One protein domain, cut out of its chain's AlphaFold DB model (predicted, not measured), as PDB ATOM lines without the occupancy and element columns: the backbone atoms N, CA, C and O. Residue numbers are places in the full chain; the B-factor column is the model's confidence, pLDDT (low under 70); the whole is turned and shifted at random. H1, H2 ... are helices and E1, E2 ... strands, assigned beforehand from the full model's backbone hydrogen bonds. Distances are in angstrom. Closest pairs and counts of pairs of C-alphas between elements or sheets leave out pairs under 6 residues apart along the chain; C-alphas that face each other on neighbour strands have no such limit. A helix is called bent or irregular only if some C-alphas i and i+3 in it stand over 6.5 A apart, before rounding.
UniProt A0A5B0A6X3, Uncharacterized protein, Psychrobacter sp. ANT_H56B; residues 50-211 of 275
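AT A GLANCE: This is residues 50 to 211 of the 275 residues of an uncharacterized protein of Psychrobacter sp. ANT_H56B (UniProt A0A5B0A6X3). An antiparallel sheet of four strands, strongly twisted and curled like part of a barrel, wraps partly round helix H1. H4, whose residues 189 to 198 graze the sheet, packs steeply on residues 63 to 71 of H1 and runs out to one end of the long axis at Ser 211; kinked H2 packs steeply on H4, with little H3 packed on H2, and the E3-E4 hairpin reaches the opposite end of the long axis at Gly 178. The 162 printed residues hold four named helices and four named strands, in the order H1 E1 E2 H2 H3 E3 E4 H4; the sheet's order is E1 - E2 - E3 - E4, and the class is mixed. The whole is compact, with a radius of gyration of the C-alphas of 17.4 A, yet rod-shaped, spanning 61 by 28 by 26 A.

HOW THE PARTS SIT: Start at H1, residues 53 to 74, which is on the sheet of E1, 89 to 93, E2, 106 to 115, E3, 161 to 174, and E4, 180 to 186. H1 and sheet make two layers, a helix on one face of a sheet. Look at Ala 55 and Tyr 184, the closest C-alphas of H1 and E4, 6.4 A apart. In the hairpin E1 and E2, N 91 and O 113 are within hydrogen-bond range at 2.8 A; between E2 and E3, find N 112 and O 164 at 2.8 A; in the hairpin E3 and E4, N 171 and O 183 at 2.8 A. H4, residues 189 to 211, only grazes the sheet with residues 189 to 198. H4 touches residues 63 to 71 of H1 at a steep tilt of 51 degrees, closest at C-alphas 192 and 67, 4.5 A. H2, residues 126 to 144, touches H4 at a steep tilt of 63 degrees, opposite ways, closest at C-alphas 144 and 193, 5.9 A. H3, residues 151 to 155, touches H2, closest at C-alphas 155 and 131, 5.2 A. Every O i to N i+4 pair is within hydrogen-bond range in H1, H3 and H4, but 10 of 15 in H2.

IN THESE COORDINATES: Find C-alpha 53 at (183.675, 338.673, 305.333); from there H1 runs 31.4 A to residue 74. E1 and then E2, 27.9 A long, follow. H2 is irregular, with C-alphas 136 and 139 9.0 A apart, and has a kink of 98 degrees near residue 138. After five-residue H3, E3 runs 39.5 A and bends by 55 degrees at residue 164. E4 runs 20.2 A, and H4 runs 32.8 A to C-alpha 211 at (206.714, 333.730, 268.298).

THE WHOLE: The C-alphas farthest apart, Gly 178 and Ser 211, are 61.4 A apart. The printed part has no cut. The links H1 to E1 and E1 to E2 are long. Look for pLDDT under 70 at residues 76 to 79, 119 to 125, 138 and 140.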
ATOM      1  N   CYS A  50     174.665 338.571 304.394       88.06
ATOM      2  CA  CYS A  50     175.253 338.645 303.057       88.06
ATOM      3  C   CYS A  50     176.582 339.423 303.010       88.06
ATOM      4  O   CYS A  50     177.357 339.238 302.076       88.06
ATOM      5  N   LEU A  51     176.872 340.273 304.000       88.38
ATOM      6  CA  LEU A  51     178.128 341.026 304.098       88.38
ATOM      7  C   LEU A  51     179.209 340.297 304.912       88.38
ATOM      8  O   LEU A  51     180.261 340.879 305.184       88.38
ATOM      9  N   ALA A  52     178.970 339.044 305.307       88.12
ATOM     10  CA  ALA A  52     179.928 338.262 306.070       88.12
ATOM     11  C   ALA A  52     181.268 338.139 305.323       88.12
ATOM     12  O   ALA A  52     181.344 337.592 304.220       88.12
ATOM     13  N   GLN A  53     182.343 338.636 305.946       89.12
ATOM     14  CA  GLN A  53     183.675 338.673 305.333       89.12
ATOM     15  C   GLN A  53     184.196 337.277 304.987       89.12
ATOM     16  O   GLN A  53     184.804 337.106 303.934       89.12
ATOM     17  N   TRP A  54     183.920 336.284 305.837       89.06
ATOM     18  CA  TRP A  54     184.326 334.900 305.597       89.06
ATOM     19  C   TRP A  54     183.693 334.346 304.314       89.06
ATOM     20  O   TRP A  54     184.402 333.778 303.489       89.06
ATOM     21  N   ALA A  55     182.397 334.591 304.087       88.69
ATOM     22  CA  ALA A  55     181.688 334.111 302.902       88.69
ATOM     23  C   ALA A  55     182.212 334.800 301.637       88.69
ATOM     24  O   ALA A  55     182.479 334.145 300.631       88.69
ATOM     25  N   ILE A  56     182.427 336.118 301.704       90.56
ATOM     26  CA  ILE A  56     183.012 336.895 300.606       90.56
ATOM     27  C   ILE A  56     184.410 336.375 300.258       90.56
ATOM     28  O   ILE A  56     184.693 336.158 299.081       90.56
ATOM     29  N   GLN A  57     185.275 336.158 301.251       92.62
ATOM     30  CA  GLN A  57     186.628 335.664 301.009       92.62
ATOM     31  C   GLN A  57     186.609 334.248 300.429       92.62
ATOM     32  O   GLN A  57     187.235 334.015 299.400       92.62
ATOM     33  N   SER A  58     185.818 333.337 301.000       90.88
ATOM     34  CA  SER A  58     185.694 331.980 300.466       90.88
ATOM     35  C   SER A  58     185.174 331.968 299.027       90.88
ATOM     36  O   SER A  58     185.658 331.181 298.218       90.88
ATOM     37  N   MET A  59     184.245 332.861 298.666       93.81
ATOM     38  CA  MET A  59     183.801 333.008 297.276       93.81
ATOM     39  C   MET A  59     184.926 333.481 296.345       93.81
ATOM     40  O   MET A  59     185.012 332.979 295.227       93.81
ATOM     41  N   LYS A  60     185.796 334.410 296.776       95.06
ATOM     42  CA  LYS A  60     186.973 334.825 295.982       95.06
ATOM     43  C   LYS A  60     187.888 333.644 295.707       95.06
ATOM     44  O   LYS A  60     188.219 333.390 294.551       95.06
ATOM     45  N   ASP A  61     188.234 332.914 296.763       94.19
ATOM     46  CA  ASP A  61     189.131 331.764 296.680       94.19
ATOM     47  C   ASP A  61     188.528 330.702 295.754       94.19
ATOM     48  O   ASP A  61     189.186 330.228 294.829       94.19
ATOM     49  N   LYS A  62     187.227 330.422 295.900       94.25
ATOM     50  CA  LYS A  62     186.515 329.455 295.063       94.25
ATOM     51  C   LYS A  62     186.460 329.861 293.589       94.25
ATOM     52  O   LYS A  62     186.590 328.999 292.722       94.25
ATOM     53  N   ILE A  63     186.285 331.149 293.281       95.25
ATOM     54  CA  ILE A  63     186.332 331.649 291.897       95.25
ATOM     55  C   ILE A  63     187.696 331.348 291.266       95.25
ATOM     56  O   ILE A  63     187.737 330.863 290.134       95.25
ATOM     57  N   VAL A  64     188.790 331.605 291.991       95.19
ATOM     58  CA  VAL A  64     190.159 331.346 291.518       95.19
ATOM     59  C   VAL A  64     190.415 329.846 291.381       95.19
ATOM     60  O   VAL A  64     190.842 329.403 290.318       95.19
ATOM     61  N   GLU A  65     190.085 329.047 292.398       94.12
ATOM     62  CA  GLU A  65     190.220 327.583 292.370       94.12
ATOM     63  C   GLU A  65     189.475 326.955 291.191       94.12
ATOM     64  O   GLU A  65     190.038 326.160 290.446       94.12
ATOM     65  N   SER A  66     188.211 327.326 290.984       92.44
ATOM     66  CA  SER A  66     187.431 326.793 289.868       92.44
ATOM     67  C   SER A  66     187.925 327.305 288.515       92.44
ATOM     68  O   SER A  66     187.750 326.619 287.509       92.44
ATOM     69  N   ALA A  67     188.540 328.490 288.451       92.50
ATOM     70  CA  ALA A  67     189.190 328.957 287.230       92.50
ATOM     71  C   ALA A  67     190.432 328.109 286.915       92.50
ATOM     72  O   ALA A  67     190.595 327.685 285.774       92.50
ATOM     73  N   LEU A  68     191.254 327.805 287.925       91.19
ATOM     74  CA  LEU A  68     192.411 326.913 287.811       91.19
ATOM     75  C   LEU A  68     191.997 325.518 287.346       91.19
ATOM     76  O   LEU A  68     192.492 325.052 286.327       91.19
ATOM     77  N   GLU A  69     191.027 324.903 288.025       89.38
ATOM     78  CA  GLU A  69     190.511 323.576 287.672       89.38
ATOM     79  C   GLU A  69     189.987 323.545 286.228       89.38
ATOM     80  O   GLU A  69     190.252 322.600 285.479       89.38
ATOM     81  N   ASN A  70     189.293 324.606 285.801       87.06
ATOM     82  CA  ASN A  70     188.825 324.737 284.426       87.06
ATOM     83  C   ASN A  70     189.975 324.806 283.417       87.06
ATOM     84  O   ASN A  70     189.856 324.206 282.348       87.06
ATOM     85  N   ILE A  71     191.061 325.523 283.720       88.38
ATOM     86  CA  ILE A  71     192.248 325.580 282.858       88.38
ATOM     87  C   ILE A  71     192.940 324.220 282.836       88.38
ATOM     88  O   ILE A  71     193.124 323.666 281.760       88.38
ATOM     89  N   GLU A  72     193.267 323.650 283.991       85.50
ATOM     90  CA  GLU A  72     193.993 322.378 284.087       85.50
ATOM     91  C   GLU A  72     193.249 321.233 283.392       85.50
ATOM     92  O   GLU A  72     193.852 320.413 282.700       85.50
ATOM     93  N   THR A  73     191.924 321.197 283.529       81.62
ATOM     94  CA  THR A  73     191.103 320.122 282.960       81.62
ATOM     95  C   THR A  73     190.856 320.308 281.465       81.62
ATOM     96  O   THR A  73     190.787 319.325 280.725       81.62
ATOM     97  N   ASN A  74     190.688 321.550 280.998       79.50
ATOM     98  CA  ASN A  74     190.144 321.817 279.660       79.50
ATOM     99  C   ASN A  74     191.107 322.542 278.714       79.50
ATOM    100  O   ASN A  74     190.846 322.593 277.510       79.50
ATOM    101  N   TYR A  75     192.216 323.082 279.219       77.25
ATOM    102  CA  TYR A  75     193.267 323.715 278.436       77.25
ATOM    103  C   TYR A  75     194.557 322.896 278.543       77.25
ATOM    104  O   TYR A  75     195.301 322.965 279.513       77.25
ATOM    105  N   SER A  76     194.829 322.107 277.501       63.28
ATOM    106  CA  SER A  76     196.037 321.281 277.403       63.28
ATOM    107  C   SER A  76     197.259 322.155 277.105       63.28
ATOM    108  O   SER A  76     197.668 322.320 275.957       63.28
ATOM    109  N   SER A  77     197.815 322.779 278.138       65.88
ATOM    110  CA  SER A  77     199.082 323.498 278.054       65.88
ATOM    111  C   SER A  77     199.853 323.369 279.362       65.88
ATOM    112  O   SER A  77     199.665 324.164 280.281       65.88
ATOM    113  N   ASP A  78     200.822 322.457 279.379       63.97
ATOM    114  CA  ASP A  78     201.729 322.201 280.511       63.97
ATOM    115  C   ASP A  78     202.631 323.399 280.872       63.97
ATOM    116  O   ASP A  78     203.391 323.360 281.835       63.97
ATOM    117  N   THR A  79     202.591 324.460 280.068       69.25
ATOM    118  CA  THR A  79     203.463 325.634 280.170       69.25
ATOM    119  C   THR A  79     202.713 326.923 280.487       69.25
ATOM    120  O   THR A  79     203.318 327.992 280.451       69.25
ATOM    121  N   MET A  80     201.397 326.859 280.730       81.50
ATOM    122  CA  MET A  80     200.648 328.053 281.116       81.50
ATOM    123  C   MET A  80     200.984 328.416 282.562       81.50
ATOM    124  O   MET A  80     200.808 327.606 283.466       81.50
ATOM    125  N   ASP A  81     201.443 329.645 282.771       80.81
ATOM    126  CA  ASP A  81     201.631 330.189 284.109       80.81
ATOM    127  C   ASP A  81     200.292 330.696 284.658       80.81
ATOM    128  O   ASP A  81     199.770 331.735 284.244       80.81
ATOM    129  N   THR A  82     199.723 329.937 285.590       84.88
ATOM    130  CA  THR A  82     198.441 330.249 286.223       84.88
ATOM    131  C   THR A  82     198.574 331.151 287.449       84.88
ATOM    132  O   THR A  82     197.555 331.510 288.039       84.88
ATOM    133  N   SER A  83     199.789 331.577 287.821       84.19
ATOM    134  CA  SER A  83     200.006 332.454 288.982       84.19
ATOM    135  C   SER A  83     199.240 333.778 288.874       84.19
ATOM    136  O   SER A  83     198.652 334.219 289.859       84.19
ATOM    137  N   SER A  84     199.107 334.325 287.659       83.38
ATOM    138  CA  SER A  84     198.302 335.526 287.365       83.38
ATOM    139  C   SER A  84     196.827 335.442 287.780       83.38
ATOM    140  O   SER A  84     196.171 336.472 287.937       83.38
ATOM    141  N   LEU A  85     196.271 334.239 287.969       89.12
ATOM    142  CA  LEU A  85     194.908 334.082 288.476       89.12
ATOM    143  C   LEU A  85     194.779 334.493 289.945       89.12
ATOM    144  O   LEU A  85     193.740 335.028 290.327       89.12
ATOM    145  N   TYR A  86     195.824 334.281 290.747       88.75
ATOM    146  CA  TYR A  86     195.853 334.694 292.153       88.75
ATOM    147  C   TYR A  86     196.024 336.207 292.314       88.75
ATOM    148  O   TYR A  86     195.594 336.766 293.320       88.75
ATOM    149  N   ASP A  87     196.585 336.874 291.304       87.75
ATOM    150  CA  ASP A  87     196.735 338.330 291.271       87.75
ATOM    151  C   ASP A  87     195.461 339.053 290.797       87.75
ATOM    152  O   ASP A  87     195.398 340.286 290.799       87.75
ATOM    153  N   ALA A  88     194.422 338.316 290.388       89.81
ATOM    154  CA  ALA A  88     193.159 338.910 289.975       89.81
ATOM    155  C   ALA A  88     192.516 339.697 291.130       89.81
ATOM    156  O   ALA A  88     192.319 339.197 292.238       89.81
ATOM    157  N   ASN A  89     192.116 340.938 290.855       91.50
ATOM    158  CA  ASN A  89     191.374 341.733 291.823       91.50
ATOM    159  C   ASN A  89     189.888 341.370 291.742       91.50
ATOM    160  O   ASN A  89     189.232 341.672 290.743       91.50
ATOM    161  N   ILE A  90     189.376 340.729 292.795       93.75
ATOM    162  CA  ILE A  90     187.980 340.298 292.907       93.75
ATOM    163  C   ILE A  90     187.273 341.149 293.966       93.75
ATOM    164  O   ILE A  90     187.570 341.076 295.167       93.75
ATOM    165  N   GLY A  91     186.321 341.954 293.506       93.19
ATOM    166  CA  GLY A  91     185.427 342.777 294.310       93.19
ATOM    167  C   GLY A  91     183.980 342.295 294.233       93.19
ATOM    168  O   GLY A  91     183.600 341.547 293.336       93.19
ATOM    169  N   PHE A  92     183.172 342.739 295.195       92.44
ATOM    170  CA  PHE A  92     181.734 342.492 295.226       92.44
ATOM    171  C   PHE A  92     181.027 343.833 295.393       92.44
ATOM    172  O   PHE A  92     181.355 344.610 296.293       92.44
ATOM    173  N   SER A  93     180.058 344.100 294.530       91.31
ATOM    174  CA  SER A  93     179.198 345.274 294.566       91.31
ATOM    175  C   SER A  93     177.725 344.862 294.582       91.31
ATOM    176  O   SER A  93     177.383 343.695 294.390       91.31
ATOM    177  N   TYR A  94     176.839 345.816 294.884       88.62
ATOM    178  CA  TYR A  94     175.381 345.613 294.902       88.62
ATOM    179  C   TYR A  94     174.901 344.396 295.712       88.62
ATOM    180  O   TYR A  94     173.925 343.751 295.339       88.62
ATOM    181  N   ILE A  95     175.573 344.091 296.829       89.06
ATOM    182  CA  ILE A  95     175.179 342.993 297.715       89.06
ATOM    183  C   ILE A  95     173.782 343.287 298.273       89.06
ATOM    184  O   ILE A  95     173.553 344.342 298.877       89.06
ATOM    185  N   THR A  96     172.839 342.374 298.050       86.00
ATOM    186  CA  THR A  96     171.453 342.546 298.485       86.00
ATOM    187  C   THR A  96     171.305 342.431 299.995       86.00
ATOM    188  O   THR A  96     172.186 341.958 300.715       86.00
ATOM    189  N   GLN A  97     170.144 342.851 300.492       86.94
ATOM    190  CA  GLN A  97     169.717 342.444 301.825       86.94
ATOM    191  C   GLN A  97     169.468 340.935 301.855       86.94
ATOM    192  O   GLN A  97     169.036 340.351 300.856       86.94
ATOM    193  N   ALA A  98     169.741 340.331 303.006       87.88
ATOM    194  CA  ALA A  98     169.460 338.932 303.251       87.88
ATOM    195  C   ALA A  98     167.962 338.643 303.154       87.88
ATOM    196  O   ALA A  98     167.139 339.335 303.755       87.88
ATOM    197  N   THR A  99     167.624 337.593 302.413       90.31
ATOM    198  CA  THR A  99     166.271 337.038 302.372       90.31
ATOM    199  C   THR A  99     166.277 335.720 303.128       90.31
ATOM    200  O   THR A  99     167.033 334.821 302.775       90.31
ATOM    201  N   GLU A 100     165.471 335.597 304.179       88.25
ATOM    202  CA  GLU A 100     165.350 334.340 304.924       88.25
ATOM    203  C   GLU A 100     164.746 333.247 304.029       88.25
ATOM    204  O   GLU A 100     163.757 333.482 303.327       88.25
ATOM    205  N   LEU A 101     165.360 332.064 304.026       87.12
ATOM    206  CA  LEU A 101     164.933 330.930 303.204       87.12
ATOM    207  C   LEU A 101     164.031 329.977 304.002       87.12
ATOM    208  O   LEU A 101     164.200 329.802 305.207       87.12
ATOM    209  N   GLU A 102     163.095 329.303 303.324       81.88
ATOM    210  CA  GLU A 102     162.136 328.378 303.963       81.88
ATOM    211  C   GLU A 102     162.804 327.196 304.689       81.88
ATOM    212  O   GLU A 102     162.246 326.636 305.632       81.88
ATOM    213  N   ASN A 103     164.001 326.805 304.251       77.44
ATOM    214  CA  ASN A 103     164.821 325.735 304.821       77.44
ATOM    215  C   ASN A 103     165.792 326.220 305.916       77.44
ATOM    216  O   ASN A 103     166.594 325.423 306.403       77.44
ATOM    217  N   GLY A 104     165.704 327.491 306.314       81.06
ATOM    218  CA  GLY A 104     166.650 328.137 307.214       81.06
ATOM    219  C   GLY A 104     167.882 328.674 306.483       81.06
ATOM    220  O   GLY A 104     168.320 328.138 305.465       81.06
ATOM    221  N   GLY A 105     168.450 329.750 307.029       86.69
ATOM    222  CA  GLY A 105     169.557 330.484 306.420       86.69
ATOM    223  C   GLY A 105     169.092 331.669 305.575       86.69
ATOM    224  O   GLY A 105     167.944 332.112 305.661       86.69
ATOM    225  N   TRP A 106     170.012 332.196 304.770       91.19
ATOM    226  CA  TRP A 106     169.838 333.457 304.057       91.19
ATOM    227  C   TRP A 106     170.255 333.338 302.596       91.19
ATOM    228  O   TRP A 106     171.381 332.948 302.299       91.19
ATOM    229  N   GLY A 107     169.356 333.722 301.695       92.81
ATOM    230  CA  GLY A 107     169.636 333.934 300.285       92.81
ATOM    231  C   GLY A 107     170.156 335.348 300.048       92.81
ATOM    232  O   GLY A 107     169.599 336.330 300.552       92.81
ATOM    233  N   CYS A 108     171.219 335.433 299.262       92.94
ATOM    234  CA  CYS A 108     171.939 336.647 298.934       92.94
ATOM    235  C   CYS A 108     172.221 336.693 297.429       92.94
ATOM    236  O   CYS A 108     172.434 335.666 296.782       92.94
ATOM    237  N   SER A 109     172.284 337.894 296.867       92.69
ATOM    238  CA  SER A 109     172.864 338.101 295.545       92.69
ATOM    239  C   SER A 109     173.824 339.278 295.556       92.69
ATOM    240  O   SER A 109     173.741 340.183 296.389       92.69
ATOM    241  N   ALA A 110     174.799 339.222 294.657       92.81
ATOM    242  CA  ALA A 110     175.817 340.243 294.503       92.81
ATOM    243  C   ALA A 110     176.248 340.345 293.043       92.81
ATOM    244  O   ALA A 110     176.058 339.428 292.244       92.81
ATOM    245  N   GLN A 111     176.873 341.463 292.704       93.25
ATOM    246  CA  GLN A 111     177.624 341.618 291.474       93.25
ATOM    247  C   GLN A 111     179.099 341.370 291.798       93.25
ATOM    248  O   GLN A 111     179.700 342.108 292.575       93.25
ATOM    249  N   VAL A 112     179.683 340.324 291.225       93.69
ATOM    250  CA  VAL A 112     181.128 340.089 291.282       93.69
ATOM    251  C   VAL A 112     181.792 340.917 290.195       93.69
ATOM    252  O   VAL A 112     181.418 340.815 289.028       93.69
ATOM    253  N   ASP A 113     182.780 341.710 290.589       92.75
ATOM    254  CA  ASP A 113     183.598 342.544 289.717       92.75
ATOM    255  C   ASP A 113     185.024 341.992 289.719       92.75
ATOM    256  O   ASP A 113     185.691 341.978 290.753       92.75
ATOM    257  N   ILE A 114     185.498 341.521 288.567       92.19
ATOM    258  CA  ILE A 114     186.813 340.889 288.433       92.19
ATOM    259  C   ILE A 114     187.662 341.713 287.480       92.19
ATOM    260  O   ILE A 114     187.245 342.027 286.368       92.19
ATOM    261  N   THR A 115     188.878 342.032 287.912       90.19
ATOM    262  CA  THR A 115     189.936 342.598 287.071       90.19
ATOM    263  C   THR A 115     191.102 341.622 287.033       90.19
ATOM    264  O   THR A 115     191.796 341.438 288.031       90.19
ATOM    265  N   TYR A 116     191.328 341.003 285.879       88.50
ATOM    266  CA  TYR A 116     192.469 340.122 285.660       88.50
ATOM    267  C   TYR A 116     193.761 340.939 285.559       88.50
ATOM    268  O   TYR A 116     193.842 341.872 284.760       88.50
ATOM    269  N   ILE A 117     194.775 340.596 286.351       80.81
ATOM    270  CA  ILE A 117     196.095 341.230 286.298       80.81
ATOM    271  C   ILE A 117     197.049 340.215 285.668       80.81
ATOM    272  O   ILE A 117     197.634 339.386 286.349       80.81
ATOM    273  N   GLY A 118     197.143 340.242 284.340       71.81
ATOM    274  CA  GLY A 118     198.030 339.346 283.596       71.81
ATOM    275  C   GLY A 118     199.511 339.634 283.838       71.81
ATOM    276  O   GLY A 118     199.877 340.722 284.295       71.81
ATOM    277  N   ASN A 119     200.356 338.676 283.447       61.72
ATOM    278  CA  ASN A 119     201.801 338.652 283.715       61.72
ATOM    279  C   ASN A 119     202.575 339.899 283.231       61.72
ATOM    280  O   ASN A 119     203.593 340.248 283.822       61.72
ATOM    281  N   ASP A 120     202.058 340.623 282.231       59.81
ATOM    282  CA  ASP A 120     202.679 341.833 281.665       59.81
ATOM    283  C   ASP A 120     201.830 343.109 281.826       59.81
ATOM    284  O   ASP A 120     202.018 344.085 281.099       59.81
ATOM    285  N   LYS A 121     200.898 343.138 282.794       59.94
ATOM    286  CA  LYS A 121     199.876 344.196 282.945       59.94
ATOM    287  C   LYS A 121     199.037 344.307 281.675       59.94
ATOM    288  O   LYS A 121     199.216 345.207 280.859       59.94
ATOM    289  N   SER A 122     198.130 343.343 281.544       57.25
ATOM    290  CA  SER A 122     197.134 343.165 280.484       57.25
ATOM    291  C   SER A 122     196.861 344.418 279.647       57.25
ATOM    292  O   SER A 122     196.322 345.419 280.121       57.25
ATOM    293  N   ASP A 123     197.227 344.330 278.375       58.53
ATOM    294  CA  ASP A 123     197.167 345.425 277.419       58.53
ATOM    295  C   ASP A 123     195.713 345.787 277.047       58.53
ATOM    296  O   ASP A 123     194.800 344.955 277.101       58.53
ATOM    297  N   SER A 124     195.487 347.012 276.566       60.56
ATOM    298  CA  SER A 124     194.153 347.497 276.143       60.56
ATOM    299  C   SER A 124     193.484 346.640 275.047       60.56
ATOM    300  O   SER A 124     192.266 346.684 274.863       60.56
ATOM    301  N   GLY A 125     194.266 345.811 274.346       69.00
ATOM    302  CA  GLY A 125     193.811 344.900 273.298       69.00
ATOM    303  C   GLY A 125     193.193 343.579 273.774       69.00
ATOM    304  O   GLY A 125     192.632 342.872 272.934       69.00
ATOM    305  N   LEU A 126     193.253 343.234 275.068       75.25
ATOM    306  CA  LEU A 126     192.803 341.921 275.555       75.25
ATOM    307  C   LEU A 126     191.309 341.681 275.298       75.25
ATOM    308  O   LEU A 126     190.945 340.650 274.745       75.25
ATOM    309  N   SER A 127     190.447 342.665 275.566       73.00
ATOM    310  CA  SER A 127     189.011 342.547 275.244       73.00
ATOM    311  C   SER A 127     188.733 342.299 273.767       73.00
ATOM    312  O   SER A 127     187.877 341.487 273.426       73.00
ATOM    313  N   VAL A 128     189.480 342.955 272.875       74.56
ATOM    314  CA  VAL A 128     189.349 342.745 271.430       74.56
ATOM    315  C   VAL A 128     189.769 341.323 271.067       74.56
ATOM    316  O   VAL A 128     189.124 340.695 270.234       74.56
ATOM    317  N   GLN A 129     190.824 340.798 271.687       78.38
ATOM    318  CA  GLN A 129     191.300 339.435 271.449       78.38
ATOM    319  C   GLN A 129     190.327 338.387 271.986       78.38
ATOM    320  O   GLN A 129     190.003 337.453 271.256       78.38
ATOM    321  N   VAL A 130     189.794 338.583 273.195       78.94
ATOM    322  CA  VAL A 130     188.752 337.726 273.771       78.94
ATOM    323  C   VAL A 130     187.526 337.742 272.863       78.94
ATOM    324  O   VAL A 130     187.111 336.691 272.389       78.94
ATOM    325  N   ALA A 131     187.002 338.917 272.506       75.69
ATOM    326  CA  ALA A 131     185.848 339.030 271.618       75.69
ATOM    327  C   ALA A 131     186.096 338.385 270.242       75.69
ATOM    328  O   ALA A 131     185.222 337.688 269.727       75.69
ATOM    329  N   LYS A 132     187.285 338.571 269.649       75.50
ATOM    330  CA  LYS A 132     187.673 337.915 268.388       75.50
ATOM    331  C   LYS A 132     187.703 336.396 268.528       75.50
ATOM    332  O   LYS A 132     187.098 335.721 267.703       75.50
ATOM    333  N   MET A 133     188.344 335.859 269.568       76.94
ATOM    334  CA  MET A 133     188.398 334.415 269.807       76.94
ATOM    335  C   MET A 133     187.008 333.826 270.064       76.94
ATOM    336  O   MET A 133     186.661 332.800 269.481       76.94
ATOM    337  N   MET A 134     186.178 334.510 270.854       75.69
ATOM    338  CA  MET A 134     184.803 334.089 271.114       75.69
ATOM    339  C   MET A 134     183.935 334.121 269.850       75.69
ATOM    340  O   MET A 134     183.093 333.250 269.659       75.69
ATOM    341  N   ASN A 135     184.129 335.095 268.961       72.94
ATOM    342  CA  ASN A 135     183.370 335.181 267.713       72.94
ATOM    343  C   ASN A 135     183.841 334.189 266.649       72.94
ATOM    344  O   ASN A 135     183.006 333.665 265.920       72.94
ATOM    345  N   ALA A 136     185.146 333.937 266.565       72.31
ATOM    346  CA  ALA A 136     185.714 333.040 265.569       72.31
ATOM    347  C   ALA A 136     185.525 331.563 265.940       72.31
ATOM    348  O   ALA A 136     185.282 330.744 265.060       72.31
ATOM    349  N   ASN A 137     185.649 331.200 267.225       71.00
ATOM    350  CA  ASN A 137     185.646 329.793 267.624       71.00
ATOM    351  C   ASN A 137     185.295 329.569 269.110       71.00
ATOM    352  O   ASN A 137     186.072 328.978 269.864       71.00
ATOM    353  N   TYR A 138     184.104 330.000 269.550       69.88
ATOM    354  CA  TYR A 138     183.665 329.769 270.938       69.88
ATOM    355  C   TYR A 138     183.632 328.284 271.339       69.88
ATOM    356  O   TYR A 138     183.761 327.972 272.521       69.88
ATOM    357  N   LEU A 139     183.483 327.366 270.374       70.81
ATOM    358  CA  LEU A 139     183.497 325.919 270.613       70.81
ATOM    359  C   LEU A 139     184.834 325.436 271.187       70.81
ATOM    360  O   LEU A 139     184.853 324.470 271.938       70.81
ATOM    361  N   THR A 140     185.937 326.143 270.923       68.88
ATOM    362  CA  THR A 140     187.244 325.846 271.542       68.88
ATOM    363  C   THR A 140     187.210 325.987 273.065       68.88
ATOM    364  O   THR A 140     187.999 325.361 273.763       68.88
ATOM    365  N   PHE A 141     186.273 326.777 273.587       72.38
ATOM    366  CA  PHE A 141     186.099 327.028 275.012       72.38
ATOM    367  C   PHE A 141     184.834 326.363 275.576       72.38
ATOM    368  O   PHE A 141     184.476 326.613 276.726       72.38
ATOM    369  N   SER A 142     184.140 325.505 274.812       71.94
ATOM    370  CA  SER A 142     182.902 324.867 275.288       71.94
ATOM    371  C   SER A 142     183.121 324.024 276.539       71.94
ATOM    372  O   SER A 142     182.266 323.960 277.417       71.94
ATOM    373  N   ASN A 143     184.300 323.409 276.636       73.56
ATOM    374  CA  ASN A 143     184.693 322.592 277.778       73.56
ATOM    375  C   ASN A 143     185.012 323.442 279.021       73.56
ATOM    376  O   ASN A 143     184.987 322.926 280.128       73.56
ATOM    377  N   MET A 144     185.219 324.754 278.864       75.31
ATOM    378  CA  MET A 144     185.439 325.705 279.962       75.31
ATOM    379  C   MET A 144     184.129 326.333 280.473       75.31
ATOM    380  O   MET A 144     184.143 327.408 281.063       75.31
ATOM    381  N   GLY A 145     182.974 325.708 280.210       71.94
ATOM    382  CA  GLY A 145     181.669 326.203 280.667       71.94
ATOM    383  C   GLY A 145     181.047 327.286 279.778       71.94
ATOM    384  O   GLY A 145     180.025 327.879 280.141       71.94
ATOM    385  N   ILE A 146     181.617 327.537 278.595       77.06
ATOM    386  CA  ILE A 146     181.016 328.441 277.613       77.06
ATOM    387  C   ILE A 146     179.959 327.703 276.799       77.06
ATOM    388  O   ILE A 146     180.181 326.638 276.229       77.06
ATOM    389  N   SER A 147     178.793 328.318 276.683       75.88
ATOM    390  CA  SER A 147     177.668 327.820 275.911       75.88
ATOM    391  C   SER A 147     177.047 328.945 275.080       75.88
ATOM    392  O   SER A 147     177.255 330.128 275.362       75.88
ATOM    393  N   PRO A 148     176.195 328.615 274.096       74.25
ATOM    394  CA  PRO A 148     175.413 329.620 273.380       74.25
ATOM    395  C   PRO A 148     174.535 330.502 274.287       74.25
ATOM    396  O   PRO A 148     174.125 331.578 273.864       74.25
ATOM    397  N   TYR A 149     174.243 330.068 275.520       76.56
ATOM    398  CA  TYR A 149     173.393 330.803 276.458       76.56
ATOM    399  C   TYR A 149     174.146 331.881 277.249       76.56
ATOM    400  O   TYR A 149     173.539 332.884 277.611       76.56
ATOM    401  N   ASN A 150     175.452 331.710 277.491       73.75
ATOM    402  CA  ASN A 150     176.278 332.677 278.229       73.75
ATOM    403  C   ASN A 150     177.347 333.364 277.358       73.75
ATOM    404  O   ASN A 150     177.942 334.335 277.807       73.75
ATOM    405  N   ILE A 151     177.528 332.966 276.091       76.88
ATOM    406  CA  ILE A 151     178.508 333.552 275.151       76.88
ATOM    407  C   ILE A 151     178.453 335.084 275.052       76.88
ATOM    408  O   ILE A 151     179.483 335.736 274.894       76.88
ATOM    409  N   ASN A 152     177.261 335.678 275.162       78.75
ATOM    410  CA  ASN A 152     177.111 337.130 275.097       78.75
ATOM    411  C   ASN A 152     177.764 337.831 276.297       78.75
ATOM    412  O   ASN A 152     178.345 338.891 276.110       78.75
ATOM    413  N   GLN A 153     177.791 337.203 277.476       75.94
ATOM    414  CA  GLN A 153     178.478 337.742 278.656       75.94
ATOM    415  C   GLN A 153     179.998 337.808 278.430       75.94
ATOM    416  O   GLN A 153     180.641 338.790 278.785       75.94
ATOM    417  N   PHE A 154     180.573 336.821 277.733       75.69
ATOM    418  CA  PHE A 154     181.992 336.845 277.344       75.69
ATOM    419  C   PHE A 154     182.299 337.937 276.310       75.69
ATOM    420  O   PHE A 154     183.390 338.497 276.296       75.69
ATOM    421  N   ARG A 155     181.338 338.282 275.446       72.56
ATOM    422  CA  ARG A 155     181.482 339.394 274.487       72.56
ATOM    423  C   ARG A 155     181.417 340.770 275.153       72.56
ATOM    424  O   ARG A 155     181.859 341.744 274.552       72.56
ATOM    425  N   GLU A 156     180.874 340.849 276.363       73.44
ATOM    426  CA  GLU A 156     180.730 342.088 277.132       73.44
ATOM    427  C   GLU A 156     181.969 342.431 277.980       73.44
ATOM    428  O   GLU A 156     181.989 343.485 278.619       73.44
ATOM    429  N   ILE A 157     183.021 341.599 277.957       74.69
ATOM    430  CA  ILE A 157     184.300 341.858 278.638       74.69
ATOM    431  C   ILE A 157     184.908 343.182 278.144       74.69
ATOM    432  O   ILE A 157     185.075 343.404 276.942       74.69
ATOM    433  N   LYS A 158     185.283 344.068 279.079       70.56
ATOM    434  CA  LYS A 158     185.873 345.387 278.791       70.56
ATOM    435  C   LYS A 158     187.316 345.435 279.287       70.56
ATOM    436  O   LYS A 158     187.576 345.445 280.485       70.56
ATOM    437  N   GLY A 159     188.267 345.497 278.359       75.00
ATOM    438  CA  GLY A 159     189.686 345.313 278.670       75.00
ATOM    439  C   GLY A 159     189.962 343.945 279.305       75.00
ATOM    440  O   GLY A 159     189.676 342.911 278.710       75.00
ATOM    441  N   ASN A 160     190.521 343.975 280.509       80.81
ATOM    442  CA  ASN A 160     190.822 342.841 281.385       80.81
ATOM    443  C   ASN A 160     189.811 342.699 282.538       80.81
ATOM    444  O   ASN A 160     190.080 341.992 283.507       80.81
ATOM    445  N   SER A 161     188.688 343.416 282.474       86.25
ATOM    446  CA  SER A 161     187.710 343.486 283.556       86.25
ATOM    447  C   SER A 161     186.328 343.042 283.096       86.25
ATOM    448  O   SER A 161     185.920 343.278 281.952       86.25
ATOM    449  N   PHE A 162     185.586 342.421 284.003       88.31
ATOM    450  CA  PHE A 162     184.210 342.014 283.772       88.31
ATOM    451  C   PHE A 162     183.422 341.973 285.075       88.31
ATOM    452  O   PHE A 162     183.990 341.877 286.162       88.31
ATOM    453  N   SER A 163     182.101 342.022 284.936       90.38
ATOM    454  CA  SER A 163     181.182 341.965 286.061       90.38
ATOM    455  C   SER A 163     180.113 340.921 285.779       90.38
ATOM    456  O   SER A 163     179.474 340.968 284.728       90.38
ATOM    457  N   VAL A 164     179.879 340.005 286.721       91.06
ATOM    458  CA  VAL A 164     178.816 338.992 286.622       91.06
ATOM    459  C   VAL A 164     177.960 338.932 287.886       91.06
ATOM    460  O   VAL A 164     178.491 339.072 288.987       91.06
ATOM    461  N   PRO A 165     176.638 338.734 287.754       91.25
ATOM    462  CA  PRO A 165     175.798 338.476 288.910       91.25
ATOM    463  C   PRO A 165     176.123 337.095 289.486       91.25
ATOM    464  O   PRO A 165     176.367 336.143 288.739       91.25
ATOM    465  N   ILE A 166     176.089 336.999 290.809       92.38
ATOM    466  CA  ILE A 166     176.187 335.750 291.554       92.38
ATOM    467  C   ILE A 166     175.051 335.665 292.573       92.38
ATOM    468  O   ILE A 166     174.640 336.660 293.175       92.38
ATOM    469  N   GLU A 167     174.570 334.452 292.787       93.19
ATOM    470  CA  GLU A 167     173.633 334.108 293.855       93.19
ATOM    471  C   GLU A 167     174.339 333.178 294.835       93.19
ATOM    472  O   GLU A 167     175.057 332.265 294.408       93.19
ATOM    473  N   TYR A 168     174.155 333.415 296.132       92.69
ATOM    474  CA  TYR A 168     174.727 332.589 297.185       92.69
ATOM    475  C   TYR A 168     173.797 332.465 298.388       92.69
ATOM    476  O   TYR A 168     173.018 333.362 298.700       92.69
ATOM    477  N   GLU A 169     173.893 331.335 299.071       92.56
ATOM    478  CA  GLU A 169     173.135 331.006 300.269       92.56
ATOM    479  C   GLU A 169     174.099 330.836 301.439       92.56
ATOM    480  O   GLU A 169     175.130 330.179 301.302       92.56
ATOM    481  N   ILE A 170     173.753 331.392 302.595       89.25
ATOM    482  CA  ILE A 170     174.445 331.146 303.862       89.25
ATOM    483  C   ILE A 170     173.545 330.261 304.714       89.25
ATOM    484  O   ILE A 170     172.406 330.626 305.011       89.25
ATOM    485  N   LYS A 171     174.057 329.098 305.113       88.88
ATOM    486  CA  LYS A 171     173.335 328.098 305.901       88.88
ATOM    487  C   LYS A 171     173.980 327.949 307.266       88.88
ATOM    488  O   LYS A 171     175.175 327.669 307.365       88.88
ATOM    489  N   THR A 172     173.156 328.061 308.298       83.31
ATOM    490  CA  THR A 172     173.520 327.686 309.660       83.31
ATOM    491  C   THR A 172     173.064 326.255 309.922       83.31
ATOM    492  O   THR A 172     171.878 325.937 309.853       83.31
ATOM    493  N   THR A 173     174.016 325.389 310.234       81.31
ATOM    494  CA  THR A 173     173.800 324.009 310.676       81.31
ATOM    495  C   THR A 173     174.263 323.846 312.118       81.31
ATOM    496  O   THR A 173     175.014 324.675 312.620       81.31
ATOM    497  N   TYR A 174     173.822 322.788 312.794       81.31
ATOM    498  CA  TYR A 174     174.267 322.471 314.151       81.31
ATOM    499  C   TYR A 174     174.939 321.103 314.156       81.31
ATOM    500  O   TYR A 174     174.401 320.147 313.590       81.31
ATOM    501  N   SER A 175     176.109 321.011 314.782       83.50
ATOM    502  CA  SER A 175     176.814 319.744 314.972       83.50
ATOM    503  C   SER A 175     176.059 318.824 315.943       83.50
ATOM    504  O   SER A 175     175.138 319.243 316.646       83.50
ATOM    505  N   GLU A 176     176.479 317.558 316.049       83.38
ATOM    506  CA  GLU A 176     175.929 316.625 317.048       83.38
ATOM    507  C   GLU A 176     176.159 317.092 318.500       83.38
ATOM    508  O   GLU A 176     175.393 316.722 319.389       83.38
ATOM    509  N   SER A 177     177.177 317.931 318.746       87.00
ATOM    510  CA  SER A 177     177.422 318.581 320.043       87.00
ATOM    511  C   SER A 177     176.552 319.824 320.280       87.00
ATOM    512  O   SER A 177     176.573 320.374 321.381       87.00
ATOM    513  N   GLY A 178     175.757 320.246 319.290       79.38
ATOM    514  CA  GLY A 178     174.910 321.439 319.347       79.38
ATOM    515  C   GLY A 178     175.644 322.745 319.035       79.38
ATOM    516  O   GLY A 178     175.084 323.815 319.260       79.38
ATOM    517  N   GLU A 179     176.875 322.673 318.529       83.25
ATOM    518  CA  GLU A 179     177.645 323.850 318.123       83.25
ATOM    519  C   GLU A 179     177.148 324.369 316.774       83.25
ATOM    520  O   GLU A 179     176.910 323.593 315.845       83.25
ATOM    521  N   GLU A 180     176.993 325.687 316.673       79.12
ATOM    522  CA  GLU A 180     176.612 326.350 315.432       79.12
ATOM    523  C   GLU A 180     177.759 326.273 314.413       79.12
ATOM    524  O   GLU A 180     178.910 326.585 314.716       79.12
ATOM    525  N   GLN A 181     177.440 325.871 313.188       82.56
ATOM    526  CA  GLN A 181     178.347 325.840 312.048       82.56
ATOM    527  C   GLN A 181     177.726 326.627 310.904       82.56
ATOM    528  O   GLN A 181     176.601 326.345 310.494       82.56
ATOM    529  N   GLN A 182     178.467 327.584 310.355       83.12
ATOM    530  CA  GLN A 182     178.042 328.328 309.174       83.12
ATOM    531  C   GLN A 182     178.741 327.786 307.930       83.12
ATOM    532  O   GLN A 182     179.924 327.456 307.943       83.12
ATOM    533  N   SER A 183     177.983 327.684 306.849       86.75
ATOM    534  CA  SER A 183     178.454 327.261 305.535       86.75
ATOM    535  C   SER A 183     177.853 328.163 304.468       86.75
ATOM    536  O   SER A 183     176.854 328.844 304.715       86.75
ATOM    537  N   TYR A 184     178.464 328.185 303.287       89.81
ATOM    538  CA  TYR A 184     177.938 328.927 302.149       89.81
ATOM    539  C   TYR A 184     177.894 328.050 300.899       89.81
ATOM    540  O   TYR A 184     178.667 327.102 300.754       89.81
ATOM    541  N   GLU A 185     177.001 328.398 299.984       89.44
ATOM    542  CA  GLU A 185     176.870 327.787 298.667       89.44
ATOM    543  C   GLU A 185     176.670 328.901 297.640       89.44
ATOM    544  O   GLU A 185     175.845 329.779 297.861       89.44
ATOM    545  N   ALA A 186     177.436 328.917 296.546       89.38
ATOM    546  CA  ALA A 186     177.431 330.033 295.598       89.38
ATOM    547  C   ALA A 186     177.495 329.580 294.132       89.38
ATOM    548  O   ALA A 186     178.227 328.659 293.767       89.38
ATOM    549  N   SER A 187     176.778 330.294 293.266       88.94
ATOM    550  CA  SER A 187     176.742 330.090 291.813       88.94
ATOM    551  C   SER A 187     177.887 330.823 291.095       88.94
ATOM    552  O   SER A 187     177.700 331.791 290.363       88.94
ATOM    553  N   ILE A 188     179.118 330.343 291.280       88.44
ATOM    554  CA  ILE A 188     180.330 331.023 290.780       88.44
ATOM    555  C   ILE A 188     180.749 330.653 289.345       88.44
ATOM    556  O   ILE A 188     181.699 331.228 288.819       88.44
ATOM    557  N   GLY A 189     180.073 329.692 288.705       86.75
ATOM    558  CA  GLY A 189     180.553 329.048 287.473       86.75
ATOM    559  C   GLY A 189     180.826 330.003 286.305       86.75
ATOM    560  O   GLY A 189     181.807 329.831 285.590       86.75
ATOM    561  N   ASN A 190     180.008 331.046 286.128       88.12
ATOM    562  CA  ASN A 190     180.255 332.045 285.082       88.12
ATOM    563  C   ASN A 190     181.479 332.918 285.404       88.12
ATOM    564  O   ASN A 190     182.269 333.205 284.509       88.12
ATOM    565  N   ALA A 191     181.658 333.311 286.670       91.75
ATOM    566  CA  ALA A 191     182.786 334.135 287.099       91.75
ATOM    567  C   ALA A 191     184.121 333.408 286.893       91.75
ATOM    568  O   ALA A 191     185.047 333.963 286.298       91.75
ATOM    569  N   SER A 192     184.196 332.145 287.326       92.56
ATOM    570  CA  SER A 192     185.393 331.318 287.173       92.56
ATOM    571  C   SER A 192     185.680 330.971 285.710       92.56
ATOM    572  O   SER A 192     186.830 331.052 285.282       92.56
ATOM    573  N   ALA A 193     184.655 330.665 284.906       89.44
ATOM    574  CA  ALA A 193     184.809 330.427 283.469       89.44
ATOM    575  C   ALA A 193     185.331 331.667 282.724       89.44
ATOM    576  O   ALA A 193     186.256 331.561 281.920       89.44
ATOM    577  N   MET A 194     184.775 332.853 282.999       88.75
ATOM    578  CA  MET A 194     185.234 334.107 282.386       88.75
ATOM    579  C   MET A 194     186.676 334.432 282.764       88.75
ATOM    580  O   MET A 194     187.468 334.765 281.882       88.75
ATOM    581  N   LEU A 195     187.038 334.269 284.037       91.69
ATOM    582  CA  LEU A 195     188.408 334.471 284.498       91.69
ATOM    583  C   LEU A 195     189.387 333.505 283.803       91.69
ATOM    584  O   LEU A 195     190.406 333.944 283.266       91.69
ATOM    585  N   ALA A 196     189.046 332.215 283.734       90.06
ATOM    586  CA  ALA A 196     189.861 331.199 283.073       90.06
ATOM    587  C   ALA A 196     190.085 331.507 281.583       90.06
ATOM    588  O   ALA A 196     191.196 331.398 281.069       90.06
ATOM    589  N   VAL A 197     189.035 331.934 280.881       88.00
ATOM    590  CA  VAL A 197     189.096 332.251 279.447       88.00
ATOM    591  C   VAL A 197     189.972 333.466 279.187       88.00
ATOM    592  O   VAL A 197     190.787 333.430 278.270       88.00
ATOM    593  N   ILE A 198     189.845 334.523 279.993       88.06
ATOM    594  CA  ILE A 198     190.702 335.707 279.867       88.06
ATOM    595  C   ILE A 198     192.174 335.316 280.036       88.06
ATOM    596  O   ILE A 198     192.988 335.707 279.201       88.06
ATOM    597  N   ALA A 199     192.500 334.503 281.044       89.00
ATOM    598  CA  ALA A 199     193.866 334.043 281.277       89.00
ATOM    599  C   ALA A 199     194.408 333.201 280.105       89.00
ATOM    600  O   ALA A 199     195.528 333.423 279.648       89.00
ATOM    601  N   VAL A 200     193.606 332.281 279.555       87.31
ATOM    602  CA  VAL A 200     194.002 331.464 278.391       87.31
ATOM    603  C   VAL A 200     194.211 332.321 277.141       87.31
ATOM    604  O   VAL A 200     195.145 332.093 276.371       87.31
ATOM    605  N   VAL A 201     193.344 333.307 276.908       84.94
ATOM    606  CA  VAL A 201     193.487 334.224 275.769       84.94
ATOM    607  C   VAL A 201     194.745 335.081 275.924       84.94
ATOM    608  O   VAL A 201     195.455 335.274 274.935       84.94
ATOM    609  N   ASP A 202     195.045 335.552 277.136       85.12
ATOM    610  CA  ASP A 202     196.261 336.319 277.417       85.12
ATOM    611  C   ASP A 202     197.528 335.477 277.183       85.12
ATOM    612  O   ASP A 202     198.397 335.895 276.417       85.12
ATOM    613  N   ASP A 203     197.590 334.245 277.706       84.56
ATOM    614  CA  ASP A 203     198.695 333.299 277.453       84.56
ATOM    615  C   ASP A 203     198.905 333.062 275.946       84.56
ATOM    616  O   ASP A 203     200.016 333.213 275.425       84.56
ATOM    617  N   ARG A 204     197.831 332.779 275.198       81.56
ATOM    618  CA  ARG A 204     197.905 332.600 273.736       81.56
ATOM    619  C   ARG A 204     198.412 333.850 273.023       81.56
ATOM    620  O   ARG A 204     199.198 333.743 272.079       81.56
ATOM    621  N   SER A 205     197.972 335.025 273.461       81.06
ATOM    622  CA  SER A 205     198.401 336.309 272.908       81.06
ATOM    623  C   SER A 205     199.889 336.553 273.131       81.06
ATOM    624  O   SER A 205     200.611 336.892 272.190       81.06
ATOM    625  N   GLN A 206     200.374 336.315 274.350       79.44
ATOM    626  CA  GLN A 206     201.784 336.457 274.703       79.44
ATOM    627  C   GLN A 206     202.658 335.481 273.908       79.44
ATOM    628  O   GLN A 206     203.659 335.892 273.320       79.44
ATOM    629  N   ARG A 207     202.243 334.213 273.781       80.69
ATOM    630  CA  ARG A 207     202.950 333.218 272.956       80.69
ATOM    631  C   ARG A 207     203.001 333.604 271.486       80.69
ATOM    632  O   ARG A 207     204.049 333.468 270.859       80.69
ATOM    633  N   SER A 208     201.894 334.107 270.942       80.31
ATOM    634  CA  SER A 208     201.841 334.586 269.560       80.31
ATOM    635  C   SER A 208     202.800 335.760 269.346       80.31
ATOM    636  O   SER A 208     203.626 335.698 268.436       80.31
ATOM    637  N   LYS A 209     202.785 336.768 270.230       81.06
ATOM    638  CA  LYS A 209     203.719 337.907 270.186       81.06
ATOM    639  C   LYS A 209     205.179 337.456 270.274       81.06
ATOM    640  O   LYS A 209     205.999 337.895 269.472       81.06
ATOM    641  N   ALA A 210     205.498 336.559 271.209       80.62
ATOM    642  CA  ALA A 210     206.848 336.025 271.382       80.62
ATOM    643  C   ALA A 210     207.320 335.240 270.149       80.62
ATOM    644  O   ALA A 210     208.473 335.360 269.745       80.62
ATOM    645  N   SER A 211     206.431 334.457 269.535       81.25
ATOM    646  CA  SER A 211     206.714 333.730 268.298       81.25
ATOM    647  C   SER A 211     206.999 334.691 267.141       81.25
ATOM    648  O   SER A 211     208.062 334.621 266.528       81.25
TER     649      SER A 211